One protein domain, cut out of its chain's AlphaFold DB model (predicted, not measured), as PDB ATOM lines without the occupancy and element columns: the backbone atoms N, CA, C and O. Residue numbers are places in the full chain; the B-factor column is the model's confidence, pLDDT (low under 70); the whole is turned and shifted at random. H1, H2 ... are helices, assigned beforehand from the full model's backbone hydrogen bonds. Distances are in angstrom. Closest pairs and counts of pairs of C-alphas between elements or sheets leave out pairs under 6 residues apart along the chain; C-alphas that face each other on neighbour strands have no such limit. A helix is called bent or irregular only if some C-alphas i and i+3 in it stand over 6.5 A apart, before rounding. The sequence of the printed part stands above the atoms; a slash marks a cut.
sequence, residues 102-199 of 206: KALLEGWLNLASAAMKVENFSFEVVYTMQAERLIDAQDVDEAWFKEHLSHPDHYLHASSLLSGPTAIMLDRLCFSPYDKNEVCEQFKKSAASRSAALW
ATOM      1  N   LYS A 102      37.767  26.365  27.812       89.56
ATOM      2  CA  LYS A 102      36.955  27.276  26.996       89.56
ATOM      3  C   LYS A 102      37.022  26.926  25.514       89.56
ATOM      4  O   LYS A 102      35.981  26.702  24.906       89.56
ATOM      5  N   ALA A 103      38.228  26.877  24.953       86.56
ATOM      6  CA  ALA A 103      38.402  26.602  23.534       86.56
ATOM      7  C   ALA A 103      37.830  25.233  23.166       86.56
ATOM      8  O   ALA A 103      37.140  25.111  22.161       86.56
ATOM      9  N   LEU A 104      38.059  24.221  24.008       87.12
ATOM     10  CA  LEU A 104      37.537  22.878  23.783       87.12
ATOM     11  C   LEU A 104      36.002  22.861  23.756       87.12
ATOM     12  O   LEU A 104      35.419  22.296  22.832       87.12
ATOM     13  N   LEU A 105      35.350  23.505  24.727       90.88
ATOM     14  CA  LEU A 105      33.892  23.614  24.772       90.88
ATOM     15  C   LEU A 105      33.346  24.395  23.565       90.88
ATOM     16  O   LEU A 105      32.409  23.933  22.916       90.88
ATOM     17  N   GLU A 106      33.953  25.532  23.215       91.19
ATOM     18  CA  GLU A 106      33.566  26.317  22.035       91.19
ATOM     19  C   GLU A 106      33.720  25.524  20.733       91.19
ATOM     20  O   GLU A 106      32.855  25.630  19.867       91.19
ATOM     21  N   GLY A 107      34.752  24.683  20.604       89.38
ATOM     22  CA  GLY A 107      34.929  23.801  19.448       89.38
ATOM     23  C   GLY A 107      33.767  22.825  19.264       89.38
ATOM     24  O   GLY A 107      33.191  22.732  18.179       89.38
ATOM     25  N   TRP A 108      33.343  22.149  20.334       91.69
ATOM     26  CA  TRP A 108      32.199  21.234  20.257       91.69
ATOM     27  C   TRP A 108      30.881  21.953  19.969       91.69
ATOM     28  O   TRP A 108      30.082  21.462  19.170       91.69
ATOM     29  N   LEU A 109      30.667  23.128  20.564       92.19
ATOM     30  CA  LEU A 109      29.485  23.948  20.288       92.19
ATOM     31  C   LEU A 109      29.475  24.445  18.835       92.19
ATOM     32  O   LEU A 109      28.443  24.345  18.172       92.19
ATOM     33  N   ASN A 110      30.626  24.869  18.305       91.81
ATOM     34  CA  ASN A 110      30.806  25.231  16.897       91.81
ATOM     35  C   ASN A 110      30.434  24.070  15.969       91.81
ATOM     36  O   ASN A 110      29.677  24.253  15.013       91.81
ATOM     37  N   LEU A 111      30.949  22.869  16.251       89.25
ATOM     38  CA  LEU A 111      30.663  21.670  15.465       89.25
ATOM     39  C   LEU A 111      29.175  21.310  15.501       89.25
ATOM     40  O   LEU A 111      28.590  21.015  14.456       89.25
ATOM     41  N   ALA A 112      28.543  21.384  16.674       89.75
ATOM     42  CA  ALA A 112      27.114  21.134  16.822       89.75
ATOM     43  C   ALA A 112      26.282  22.154  16.025       89.75
ATOM     44  O   ALA A 112      25.440  21.775  15.212       89.75
ATOM     45  N   SER A 113      26.580  23.447  16.168       89.25
ATOM     46  CA  SER A 113      25.915  24.521  15.423       89.25
ATOM     47  C   SER A 113      26.140  24.425  13.910       89.25
ATOM     48  O   SER A 113      25.239  24.738  13.130       89.25
ATOM     49  N   ALA A 114      27.314  23.978  13.457       87.56
ATOM     50  CA  ALA A 114      27.576  23.729  12.043       87.56
ATOM     51  C   ALA A 114      26.758  22.540  11.513       87.56
ATOM     52  O   ALA A 114      26.193  22.636  10.424       87.56
ATOM     53  N   ALA A 115      26.643  21.455  12.288       86.12
ATOM     54  CA  ALA A 115      25.837  20.288  11.932       86.12
ATOM     55  C   ALA A 115      24.336  20.622  11.823       86.12
ATOM     56  O   ALA A 115      23.682  20.162  10.886       86.12
ATOM     57  N   MET A 116      23.821  21.490  12.703       83.44
ATOM     58  CA  MET A 116      22.447  22.013  12.628       83.44
ATOM     59  C   MET A 116      22.163  22.723  11.302       83.44
ATOM     60  O   MET A 116      21.124  22.499  10.687       83.44
ATOM     61  N   LYS A 117      23.091  23.572  10.842       85.19
ATOM     62  CA  LYS A 117      22.920  24.383   9.622       85.19
ATOM     63  C   LYS A 117      22.820  23.548   8.346       85.19
ATOM     64  O   LYS A 117      22.270  24.025   7.360       85.19
ATOM     65  N   VAL A 118      23.369  22.336   8.355       83.06
ATOM     66  CA  VAL A 118      23.330  21.397   7.222       83.06
ATOM     67  C   VAL A 118      22.344  20.246   7.447       83.06
ATOM     68  O   VAL A 118      22.441  19.227   6.768       83.06
ATOM     69  N   GLU A 119      21.424  20.398   8.408       80.69
ATOM     70  CA  GLU A 119      20.369  19.428   8.749       80.69
ATOM     71  C   GLU A 119      20.900  18.016   9.059       80.69
ATOM     72  O   GLU A 119      20.237  17.002   8.837       80.69
ATOM     73  N   ASN A 120      22.116  17.931   9.610       77.44
ATOM     74  CA  ASN A 120      22.726  16.662   9.988       77.44
ATOM     75  C   ASN A 120      22.534  16.379  11.483       77.44
ATOM     76  O   ASN A 120      23.465  16.456  12.291       77.44
ATOM     77  N   PHE A 121      21.293  16.036  11.829       76.25
ATOM     78  CA  PHE A 121      20.839  15.824  13.207       76.25
ATOM     79  C   PHE A 121      21.649  14.767  13.967       76.25
ATOM     80  O   PHE A 121      21.894  14.907  15.161       76.25
ATOM     81  N   SER A 122      22.108  13.710  13.292       75.06
ATOM     82  CA  SER A 122      22.905  12.662  13.938       75.06
ATOM     83  C   SER A 122      24.245  13.195  14.453       75.06
ATOM     84  O   SER A 122      24.692  12.800  15.528       75.06
ATOM     85  N   PHE A 123      24.886  14.102  13.713       80.00
ATOM     86  CA  PHE A 123      26.190  14.650  14.098       80.00
ATOM     87  C   PHE A 123      26.057  15.760  15.125       80.00
ATOM     88  O   PHE A 123      26.841  15.812  16.068       80.00
ATOM     89  N   GLU A 124      25.030  16.593  14.979       85.25
ATOM     90  CA  GLU A 124      24.646  17.556  16.005       85.25
ATOM     91  C   GLU A 124      24.525  16.867  17.368       85.25
ATOM     92  O   GLU A 124      25.173  17.284  18.322       85.25
ATOM     93  N   VAL A 125      23.777  15.761  17.436       82.31
ATOM     94  CA  VAL A 125      23.596  14.966  18.656       82.31
ATOM     95  C   VAL A 125      24.938  14.545  19.260       82.31
ATOM     96  O   VAL A 125      25.153  14.738  20.456       82.31
ATOM     97  N   VAL A 126      25.857  14.004  18.456       81.94
ATOM     98  CA  VAL A 126      27.179  13.571  18.941       81.94
ATOM     99  C   VAL A 126      27.981  14.753  19.486       81.94
ATOM    100  O   VAL A 126      28.546  14.653  20.572       81.94
ATOM    101  N   TYR A 127      28.022  15.879  18.777       87.81
ATOM    102  CA  TYR A 127      28.800  17.047  19.199       87.81
ATOM    103  C   TYR A 127      28.216  17.720  20.440       87.81
ATOM    104  O   TYR A 127      28.958  18.040  21.369       87.81
ATOM    105  N   THR A 128      26.892  17.835  20.512       89.50
ATOM    106  CA  THR A 128      26.188  18.332  21.695       89.50
ATOM    107  C   THR A 128      26.462  17.455  22.921       89.50
ATOM    108  O   THR A 128      26.711  17.992  23.996       89.50
ATOM    109  N   MET A 129      26.524  16.123  22.781       85.12
ATOM    110  CA  MET A 129      26.915  15.247  23.898       85.12
ATOM    111  C   MET A 129      28.333  15.497  24.396       85.12
ATOM    112  O   MET A 129      28.594  15.364  25.589       85.12
ATOM    113  N   GLN A 130      29.280  15.758  23.494       86.19
ATOM    114  CA  GLN A 130      30.658  16.013  23.911       86.19
ATOM    115  C   GLN A 130      30.757  17.357  24.637       86.19
ATOM    116  O   GLN A 130      31.426  17.430  25.664       86.19
ATOM    117  N   ALA A 131      30.028  18.379  24.173       91.12
ATOM    118  CA  ALA A 131      29.905  19.650  24.882       91.12
ATOM    119  C   ALA A 131      29.289  19.466  26.281       91.12
ATOM    120  O   ALA A 131      29.857  19.932  27.263       91.12
ATOM    121  N   GLU A 132      28.183  18.726  26.390       89.19
ATOM    122  CA  GLU A 132      27.533  18.417  27.672       89.19
ATOM    123  C   GLU A 132      28.483  17.690  28.633       89.19
ATOM    124  O   GLU A 132      28.627  18.083  29.785       89.19
ATOM    125  N   ARG A 133      29.209  16.671  28.158       84.44
ATOM    126  CA  ARG A 133      30.187  15.948  28.986       84.44
ATOM    127  C   ARG A 133      31.274  16.854  29.543       84.44
ATOM    128  O   ARG A 133      31.746  16.605  30.647       84.44
ATOM    129  N   LEU A 134      31.708  17.851  28.775       87.69
ATOM    130  CA  LEU A 134      32.680  18.829  29.251       87.69
ATOM    131  C   LEU A 134      32.069  19.711  30.335       87.69
ATOM    132  O   LEU A 134      32.703  19.873  31.378       87.69
ATOM    133  N   ILE A 135      30.840  20.188  30.107       90.44
ATOM    134  CA  ILE A 135      30.072  20.984  31.069       90.44
ATOM    135  C   ILE A 135      29.959  20.241  32.407       90.44
ATOM    136  O   ILE A 135      30.399  20.757  33.434       90.44
ATOM    137  N   ASP A 136      29.491  18.992  32.367       85.06
ATOM    138  CA  ASP A 136      29.351  18.123  33.538       85.06
ATOM    139  C   ASP A 136      30.697  17.843  34.223       85.06
ATOM    140  O   ASP A 136      30.795  17.807  35.449       85.06
ATOM    141  N   ALA A 137      31.760  17.614  33.443       80.94
ATOM    142  CA  ALA A 137      33.067  17.241  33.976       80.94
ATOM    143  C   ALA A 137      33.767  18.376  34.734       80.94
ATOM    144  O   ALA A 137      34.699  18.097  35.494       80.94
ATOM    145  N   GLN A 138      33.387  19.631  34.497       85.44
ATOM    146  CA  GLN A 138      33.971  20.801  35.158       85.44
ATOM    147  C   GLN A 138      32.986  21.554  36.056       85.44
ATOM    148  O   GLN A 138      33.390  22.553  36.644       85.44
ATOM    149  N   ASP A 139      31.747  21.069  36.189       84.12
ATOM    150  CA  ASP A 139      30.698  21.693  37.009       84.12
ATOM    151  C   ASP A 139      30.506  23.184  36.661       84.12
ATOM    152  O   ASP A 139      30.418  24.048  37.532       84.12
ATOM    153  N   VAL A 140      30.538  23.504  35.359       89.06
ATOM    154  CA  VAL A 140      30.384  24.888  34.877       89.06
ATOM    155  C   VAL A 140      28.911  25.254  34.741       89.06
ATOM    156  O   VAL A 140      28.096  24.452  34.291       89.06
ATOM    157  N   ASP A 141      28.579  26.491  35.099       92.19
ATOM    158  CA  ASP A 141      27.215  27.013  35.134       92.19
ATOM    159  C   ASP A 141      26.997  28.165  34.132       92.19
ATOM    160  O   ASP A 141      27.880  28.546  33.355       92.19
ATOM    161  N   GLU A 142      25.795  28.751  34.140       93.44
ATOM    162  CA  GLU A 142      25.466  29.886  33.267       93.44
ATOM    163  C   GLU A 142      26.354  31.112  33.508       93.44
ATOM    164  O   GLU A 142      26.639  31.864  32.569       93.44
ATOM    165  N   ALA A 143      26.795  31.332  34.751       94.81
ATOM    166  CA  ALA A 143      27.674  32.446  35.075       94.81
ATOM    167  C   ALA A 143      29.031  32.258  34.390       94.81
ATOM    168  O   ALA A 143      29.521  33.185  33.737       94.81
ATOM    169  N   TRP A 144      29.576  31.039  34.446       95.00
ATOM    170  CA  TRP A 144      30.793  30.681  33.733       95.00
ATOM    171  C   TRP A 144      30.634  30.881  32.222       95.00
ATOM    172  O   TRP A 144      31.493  31.512  31.601       95.00
ATOM    173  N   PHE A 145      29.521  30.429  31.624       94.31
ATOM    174  CA  PHE A 145      29.275  30.603  30.186       94.31
ATOM    175  C   PHE A 145      29.282  32.067  29.763       94.31
ATOM    176  O   PHE A 145      29.890  32.407  28.752       94.31
ATOM    177  N   LYS A 146      28.624  32.936  30.534       92.81
ATOM    178  CA  LYS A 146      28.529  34.368  30.229       92.81
ATOM    179  C   LYS A 146      29.886  35.070  30.265       92.81
ATOM    180  O   LYS A 146      30.100  36.021  29.516       92.81
ATOM    181  N   GLU A 147      30.773  34.634  31.152       94.06
ATOM    182  CA  GLU A 147      32.119  35.188  31.282       94.06
ATOM    183  C   GLU A 147      33.071  34.656  30.202       94.06
ATOM    184  O   GLU A 147      33.914  35.400  29.699       94.06
ATOM    185  N   HIS A 148      32.936  33.382  29.822       91.88
ATOM    186  CA  HIS A 148      33.961  32.699  29.037       91.88
ATOM    187  C   HIS A 148      33.582  32.468  27.573       91.88
ATOM    188  O   HIS A 148      34.480  32.491  26.732       91.88
ATOM    189  N   LEU A 149      32.308  32.256  27.231       92.50
ATOM    190  CA  LEU A 149      31.905  31.981  25.849       92.50
ATOM    191  C   LEU A 149      31.819  33.271  25.035       92.50
ATOM    192  O   LEU A 149      31.179  34.246  25.417       92.50
ATOM    193  N   SER A 150      32.463  33.254  23.874       88.12
ATOM    194  CA  SER A 150      32.661  34.439  23.037       88.12
ATOM    195  C   SER A 150      31.478  34.691  22.098       88.12
ATOM    196  O   SER A 150      31.244  35.826  21.687       88.12
ATOM    197  N   HIS A 151      30.729  33.640  21.742       88.94
ATOM    198  CA  HIS A 151      29.623  33.709  20.787       88.94
ATOM    199  C   HIS A 151      28.255  33.584  21.490       88.94
ATOM    200  O   HIS A 151      28.044  32.611  22.220       88.94
ATOM    201  N   PRO A 152      27.283  34.484  21.237       88.19
ATOM    202  CA  PRO A 152      25.956  34.428  21.863       88.19
ATOM    203  C   PRO A 152      25.216  33.101  21.642       88.19
ATOM    204  O   PRO A 152      24.623  32.557  22.570       88.19
ATOM    205  N   ASP A 153      25.302  32.535  20.435       89.00
ATOM    206  CA  ASP A 153      24.681  31.235  20.140       89.00
ATOM    207  C   ASP A 153      25.288  30.090  20.966       89.00
ATOM    208  O   ASP A 153      24.575  29.155  21.328       89.00
ATOM    209  N   HIS A 154      26.582  30.161  21.307       92.00
ATOM    210  CA  HIS A 154      27.224  29.156  22.159       92.00
ATOM    211  C   HIS A 154      26.696  29.235  23.582       92.00
ATOM    212  O   HIS A 154      26.433  28.196  24.175       92.00
ATOM    213  N   TYR A 155      26.492  30.448  24.101       91.75
ATOM    214  CA  TYR A 155      25.845  30.651  25.395       91.75
ATOM    215  C   TYR A 155      24.450  30.023  25.411       91.75
ATOM    216  O   TYR A 155      24.165  29.200  26.272       91.75
ATOM    217  N   LEU A 156      23.602  30.341  24.425       89.75
ATOM    218  CA  LEU A 156      22.240  29.798  24.360       89.75
ATOM    219  C   LEU A 156      22.234  28.270  24.258       89.75
ATOM    220  O   LEU A 156      21.452  27.607  24.941       89.75
ATOM    221  N   HIS A 157      23.117  27.708  23.429       90.50
ATOM    222  CA  HIS A 157      23.244  26.264  23.288       90.50
ATOM    223  C   HIS A 157      23.728  25.637  24.600       90.50
ATOM    224  O   HIS A 157      23.054  24.753  25.114       90.50
ATOM    225  N   ALA A 158      24.820  26.120  25.196       91.56
ATOM    226  CA  ALA A 158      25.363  25.589  26.447       91.56
ATOM    227  C   ALA A 158      24.375  25.700  27.621       91.56
ATOM    228  O   ALA A 158      24.164  24.718  28.330       91.56
ATOM    229  N   SER A 159      23.693  26.841  27.777       91.00
ATOM    230  CA  SER A 159      22.626  27.021  28.771       91.00
ATOM    231  C   SER A 159      21.509  25.996  28.596       91.00
ATOM    232  O   SER A 159      21.030  25.435  29.577       91.00
ATOM    233  N   SER A 160      21.127  25.679  27.353       88.75
ATOM    234  CA  SER A 160      20.110  24.652  27.112       88.75
ATOM    235  C   SER A 160      20.542  23.263  27.610       88.75
ATOM    236  O   SER A 160      19.690  22.488  28.053       88.75
ATOM    237  N   LEU A 161      21.848  22.966  27.632       88.69
ATOM    238  CA  LEU A 161      22.387  21.686  28.110       88.69
ATOM    239  C   LEU A 161      22.337  21.551  29.636       88.69
ATOM    240  O   LEU A 161      22.150  20.442  30.128       88.69
ATOM    241  N   LEU A 162      22.380  22.655  30.391       84.81
ATOM    242  CA  LEU A 162      22.244  22.621  31.859       84.81
ATOM    243  C   LEU A 162      20.869  22.129  32.328       84.81
ATOM    244  O   LEU A 162      20.738  21.596  33.428       84.81
ATOM    245  N   SER A 163      19.839  22.261  31.489       75.81
ATOM    246  CA  SER A 163      18.493  21.728  31.755       75.81
ATOM    247  C   SER A 163      18.426  20.189  31.751       75.81
ATOM    248  O   SER A 163      17.387  19.618  32.091       75.81
ATOM    249  N   GLY A 164      19.520  19.517  31.379       60.50
ATOM    250  CA  GLY A 164      19.732  18.084  31.527       60.50
ATOM    251  C   GLY A 164      19.609  17.254  30.234       60.50
ATOM    252  O   GLY A 164      18.873  17.615  29.307       60.50
ATOM    253  N   PRO A 165      20.235  16.057  30.211       54.19
ATOM    254  CA  PRO A 165      20.501  15.237  29.013       54.19
ATOM    255  C   PRO A 165      19.267  14.702  28.290       54.19
ATOM    256  O   PRO A 165      19.342  14.199  27.172       54.19
ATOM    257  N   THR A 166      18.110  14.723  28.947       51.34
ATOM    258  CA  THR A 166      16.976  13.880  28.549       51.34
ATOM    259  C   THR A 166      15.957  14.646  27.713       51.34
ATOM    260  O   THR A 166      15.347  14.058  26.828       51.34
ATOM    261  N   ALA A 167      15.800  15.955  27.924       46.59
ATOM    262  CA  ALA A 167      14.791  16.738  27.213       46.59
ATOM    263  C   ALA A 167      15.212  17.047  25.769       46.59
ATOM    264  O   ALA A 167      14.459  16.772  24.845       46.59
ATOM    265  N   ILE A 168      16.436  17.536  25.552       51.50
ATOM    266  CA  ILE A 168      16.879  17.973  24.215       51.50
ATOM    267  C   ILE A 168      17.212  16.778  23.317       51.50
ATOM    268  O   ILE A 168      16.854  16.771  22.140       51.50
ATOM    269  N   MET A 169      17.858  15.739  23.860       52.66
ATOM    270  CA  MET A 169      18.232  14.562  23.071       52.66
ATOM    271  C   MET A 169      17.030  13.696  22.693       52.66
ATOM    272  O   MET A 169      16.984  13.232  21.559       52.66
ATOM    273  N   LEU A 170      16.058  13.471  23.593       47.84
ATOM    274  CA  LEU A 170      14.854  12.704  23.240       47.84
ATOM    275  C   LEU A 170      13.983  13.464  22.250       47.84
ATOM    276  O   LEU A 170      13.498  12.853  21.304       47.84
ATOM    277  N   ASP A 171      13.817  14.775  22.435       49.72
ATOM    278  CA  ASP A 171      13.015  15.581  21.521       49.72
ATOM    279  C   ASP A 171      13.642  15.553  20.117       49.72
ATOM    280  O   ASP A 171      12.977  15.192  19.152       49.72
ATOM    281  N   ARG A 172      14.965  15.741  19.993       51.28
ATOM    282  CA  ARG A 172      15.665  15.733  18.692       51.28
ATOM    283  C   ARG A 172      15.843  14.345  18.064       51.28
ATOM    284  O   ARG A 172      15.680  14.210  16.852       51.28
ATOM    285  N   LEU A 173      16.111  13.296  18.846       49.62
ATOM    286  CA  LEU A 173      16.165  11.915  18.336       49.62
ATOM    287  C   LEU A 173      14.787  11.425  17.858       49.62
ATOM    288  O   LEU A 173      14.721  10.634  16.916       49.62
ATOM    289  N   CYS A 174      13.686  11.929  18.430       47.31
ATOM    290  CA  CYS A 174      12.332  11.635  17.956       47.31
ATOM    291  C   CYS A 174      12.053  12.167  16.533       47.31
ATOM    292  O   CYS A 174      11.206  11.584  15.838       47.31
ATOM    293  N   PHE A 175      12.785  13.196  16.082       44.62
ATOM    294  CA  PHE A 175      12.651  13.816  14.755       44.62
ATOM    295  C   PHE A 175      13.668  13.326  13.705       44.62
ATOM    296  O   PHE A 175      13.540  13.685  12.536       44.62
ATOM    297  N   SER A 176      14.635  12.471  14.064       45.09
ATOM    298  CA  SER A 176      15.596  11.915  13.095       45.09
ATOM    299  C   SER A 176      14.984  10.769  12.256       45.09
ATOM    300  O   SER A 176      14.270   9.923  12.806       45.09
ATOM    301  N   PRO A 177      15.252  10.700  10.933       46.06
ATOM    302  CA  PRO A 177      14.767   9.637  10.045       46.06
ATOM    303  C   PRO A 177      15.571   8.323  10.122       46.06
ATOM    304  O   PRO A 177      15.196   7.351   9.468       46.06
ATOM    305  N   TYR A 178      16.668   8.271  10.886       49.19
ATOM    306  CA  TYR A 178      17.449   7.041  11.079       49.19
ATOM    307  C   TYR A 178      16.749   6.057  12.023       49.19
ATOM    308  O   TYR A 178      15.908   6.462  12.823       49.19
ATOM    309  N   ASP A 179      17.086   4.762  11.909       50.88
ATOM    310  CA  ASP A 179      16.453   3.658  12.644       50.88
ATOM    311  C   ASP A 179      16.387   3.961  14.146       50.88
ATOM    312  O   ASP A 179      17.364   3.848  14.895       50.88
ATOM    313  N   LYS A 180      15.193   4.397  14.562       52.56
ATOM    314  CA  LYS A 180      14.896   4.943  15.888       52.56
ATOM    315  C   LYS A 180      15.263   3.971  16.998       52.56
ATOM    316  O   LYS A 180      15.466   4.400  18.128       52.56
ATOM    317  N   ASN A 181      15.352   2.680  16.693       53.38
ATOM    318  CA  ASN A 181      15.539   1.641  17.688       53.38
ATOM    319  C   ASN A 181      16.996   1.511  18.129       53.38
ATOM    320  O   ASN A 181      17.245   1.425  19.324       53.38
ATOM    321  N   GLU A 182      17.974   1.537  17.224       56.19
ATOM    322  CA  GLU A 182      19.359   1.237  17.613       56.19
ATOM    323  C   GLU A 182      19.992   2.382  18.413       56.19
ATOM    324  O   GLU A 182      20.542   2.160  19.495       56.19
ATOM    325  N   VAL A 183      19.831   3.618  17.934       53.28
ATOM    326  CA  VAL A 183      20.355   4.806  18.618       53.28
ATOM    327  C   VAL A 183      19.607   5.020  19.937       53.28
ATOM    328  O   VAL A 183      20.250   5.103  20.982       53.28
ATOM    329  N   CYS A 184      18.264   4.999  19.955       53.81
ATOM    330  CA  CYS A 184      17.526   5.163  21.214       53.81
ATOM    331  C   CYS A 184      17.826   4.053  22.227       53.81
ATOM    332  O   CYS A 184      17.913   4.349  23.415       53.81
ATOM    333  N   GLU A 185      17.998   2.794  21.816       57.91
ATOM    334  CA  GLU A 185      18.325   1.713  22.755       57.91
ATOM    335  C   GLU A 185      19.753   1.831  23.307       57.91
ATOM    336  O   GLU A 185      19.966   1.601  24.500       57.91
ATOM    337  N   GLN A 186      20.733   2.255  22.501       57.38
ATOM    338  CA  GLN A 186      22.082   2.558  23.001       57.38
ATOM    339  C   GLN A 186      22.077   3.749  23.973       57.38
ATOM    340  O   GLN A 186      22.760   3.717  25.006       57.38
ATOM    341  N   PHE A 187      21.251   4.765  23.704       55.16
ATOM    342  CA  PHE A 187      21.060   5.908  24.594       55.16
ATOM    343  C   PHE A 187      20.357   5.536  25.894       55.16
ATOM    344  O   PHE A 187      20.868   5.869  26.961       55.16
ATOM    345  N   LYS A 188      19.244   4.795  25.845       54.84
ATOM    346  CA  LYS A 188      18.539   4.312  27.043       54.84
ATOM    347  C   LYS A 188      19.456   3.473  27.925       54.84
ATOM    348  O   LYS A 188      19.473   3.670  29.137       54.84
ATOM    349  N   LYS A 189      20.271   2.593  27.333       57.75
ATOM    350  CA  LYS A 189      21.275   1.806  28.070       57.75
ATOM    351  C   LYS A 189      22.333   2.694  28.726       57.75
ATOM    352  O   LYS A 189      22.682   2.465  29.881       57.75
ATOM    353  N   SER A 190      22.801   3.727  28.023       52.50
ATOM    354  CA  SER A 190      23.802   4.677  28.529       52.50
ATOM    355  C   SER A 190      23.252   5.665  29.565       52.50
ATOM    356  O   SER A 190      24.006   6.150  30.401       52.50
ATOM    357  N   ALA A 191      21.963   5.999  29.510       52.12
ATOM    358  CA  ALA A 191      21.289   6.847  30.491       52.12
ATOM    359  C   ALA A 191      20.936   6.046  31.755       52.12
ATOM    360  O   ALA A 191      21.211   6.493  32.866       52.12
ATOM    361  N   ALA A 192      20.423   4.820  31.599       51.81
ATOM    362  CA  ALA A 192      20.135   3.922  32.715       51.81
ATOM    363  C   ALA A 192      21.405   3.531  33.491       51.81
ATOM    364  O   ALA A 192      21.383   3.474  34.720       51.81
ATOM    365  N   SER A 193      22.533   3.323  32.799       51.09
ATOM    366  CA  SER A 193      23.821   3.069  33.454       51.09
ATOM    367  C   SER A 193      24.367   4.300  34.186       51.09
ATOM    368  O   SER A 193      24.966   4.145  35.248       51.09
ATOM    369  N   ARG A 194      24.112   5.518  33.686       50.91
ATOM    370  CA  ARG A 194      24.488   6.781  34.347       50.91
ATOM    371  C   ARG A 194      23.671   7.042  35.608       50.91
ATOM    372  O   ARG A 194      24.264   7.350  36.640       50.91
ATOM    373  N   SER A 195      22.358   6.817  35.576       46.91
ATOM    374  CA  SER A 195      21.522   6.860  36.781       46.91
ATOM    375  C   SER A 195      21.934   5.794  37.802       46.91
ATOM    376  O   SER A 195      21.879   6.041  38.994       46.91
ATOM    377  N   ALA A 196      22.425   4.626  37.384       41.38
ATOM    378  CA  ALA A 196      22.954   3.634  38.325       41.38
ATOM    379  C   ALA A 196      24.356   3.997  38.876       41.38
ATOM    380  O   ALA A 196      24.653   3.747  40.046       41.38
ATOM    381  N   ALA A 197      25.222   4.605  38.057       45.12
ATOM    382  CA  ALA A 197      26.593   4.967  38.426       45.12
ATOM    383  C   ALA A 197      26.672   6.222  39.315       45.12
ATOM    384  O   ALA A 197      27.487   6.268  40.235       45.12
ATOM    385  N   LEU A 198      25.804   7.215  39.089       36.94
ATOM    386  CA  LEU A 198      25.716   8.421  39.924       36.94
ATOM    387  C   LEU A 198      25.207   8.109  41.342       36.94
ATOM    388  O   LEU A 198      25.650   8.734  42.299       36.94
ATOM    389  N   TRP A 199      24.367   7.082  41.504       33.41
ATOM    390  CA  TRP A 199      23.854   6.661  42.815       33.41
ATOM    391  C   TRP A 199      24.791   5.721  43.587       33.41
ATOM    392  O   TRP A 199      24.623   5.538  44.789       33.41
TER     393      TRP A 199
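This is residues 102 to 199 of the 206 residues of an uncharacterized protein of Teratosphaeria nubilosa (UniProt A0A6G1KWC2). A flat slab of helices: the hairpin of H1 and H2 is crossed on one face by H4, short H3 packs on H4, and H5 runs antiparallel along H2. H6 folds back after H5, and its residues 192 to 199 stick out. The printed part has 98 residues, with six named helices, H1 to H6 in that order, and no named strand: all helix. It is compact, with a radius of gyration of the C-alphas of 13.7 A and spans of 39 by 38 by 18 A.

H1, residues 102 to 117, and H2, residues 121 to 138, form a helical hairpin at a shallow tilt of 20 degrees; their closest C-alphas, of Ala 112 and Glu 124, are 4.4 A apart. H4, residues 152 to 162, touches residues 106 to 110 of H1 alone, about perpendicular at 82 degrees, with the C-alphas of Leu 109 and His 154 closest at 6.0 A. H4 also touches residues 131 to 132 of H2 alone, about perpendicular at 73 degrees; the closest C-alphas, of Glu 132 and Leu 161, are 6.1 A apart. H3, residues 142 to 148, forms a hairpin with H4 at 36 degrees, only just steep; the C-alphas of Phe 145 and Tyr 155 are closest at 5.9 A. H5, residues 165 to 174, touches H2 and runs opposite ways at a shallow tilt of 2 degrees, with the C-alphas of Val 125 and Met 169 closest at 7.0 A. H5 is only just irregular: C-alphas 165 and 168 are 6.6 A apart. H6, residues 180 to 199, forms a hairpin with H5 at a shallow tilt of 8 degrees, but they only just touch, with 3 pairs of C-alphas within 8 A; of H6, residues 180 to 184 alone touch H5, and the closest C-alphas, of Cys 174 and Lys 180, are 7.5 A apart. H6 is apart from H1, H2, H3 and H4. The helix packing is part aligned, part crossed: 3 of 6 touching pairs are at a shallow tilt. Each O i to N i+4 pair is within hydrogen-bond range in H1, H2, H3 and H4, against 5 of 6 in H5 and 15 of 16 in H6.

H1 begins at C-alpha 102 (36.955, 27.276, 26.996) and is 22.5 A long from first to last C-alpha. H2 measures 26.1 A, H3 9.9 A, H4 15.9 A and H5 14.2 A. H6, 28.4 A long, ends at C-alpha 199 (23.854, 6.661, 42.815).

The C-alphas farthest apart, of Glu 147 and Asp 179, are 39.8 A apart. The printed part has no cut, and the five links are tight. Residues 164 to 199 have pLDDT under 70; the mean of the printed part is 74.0.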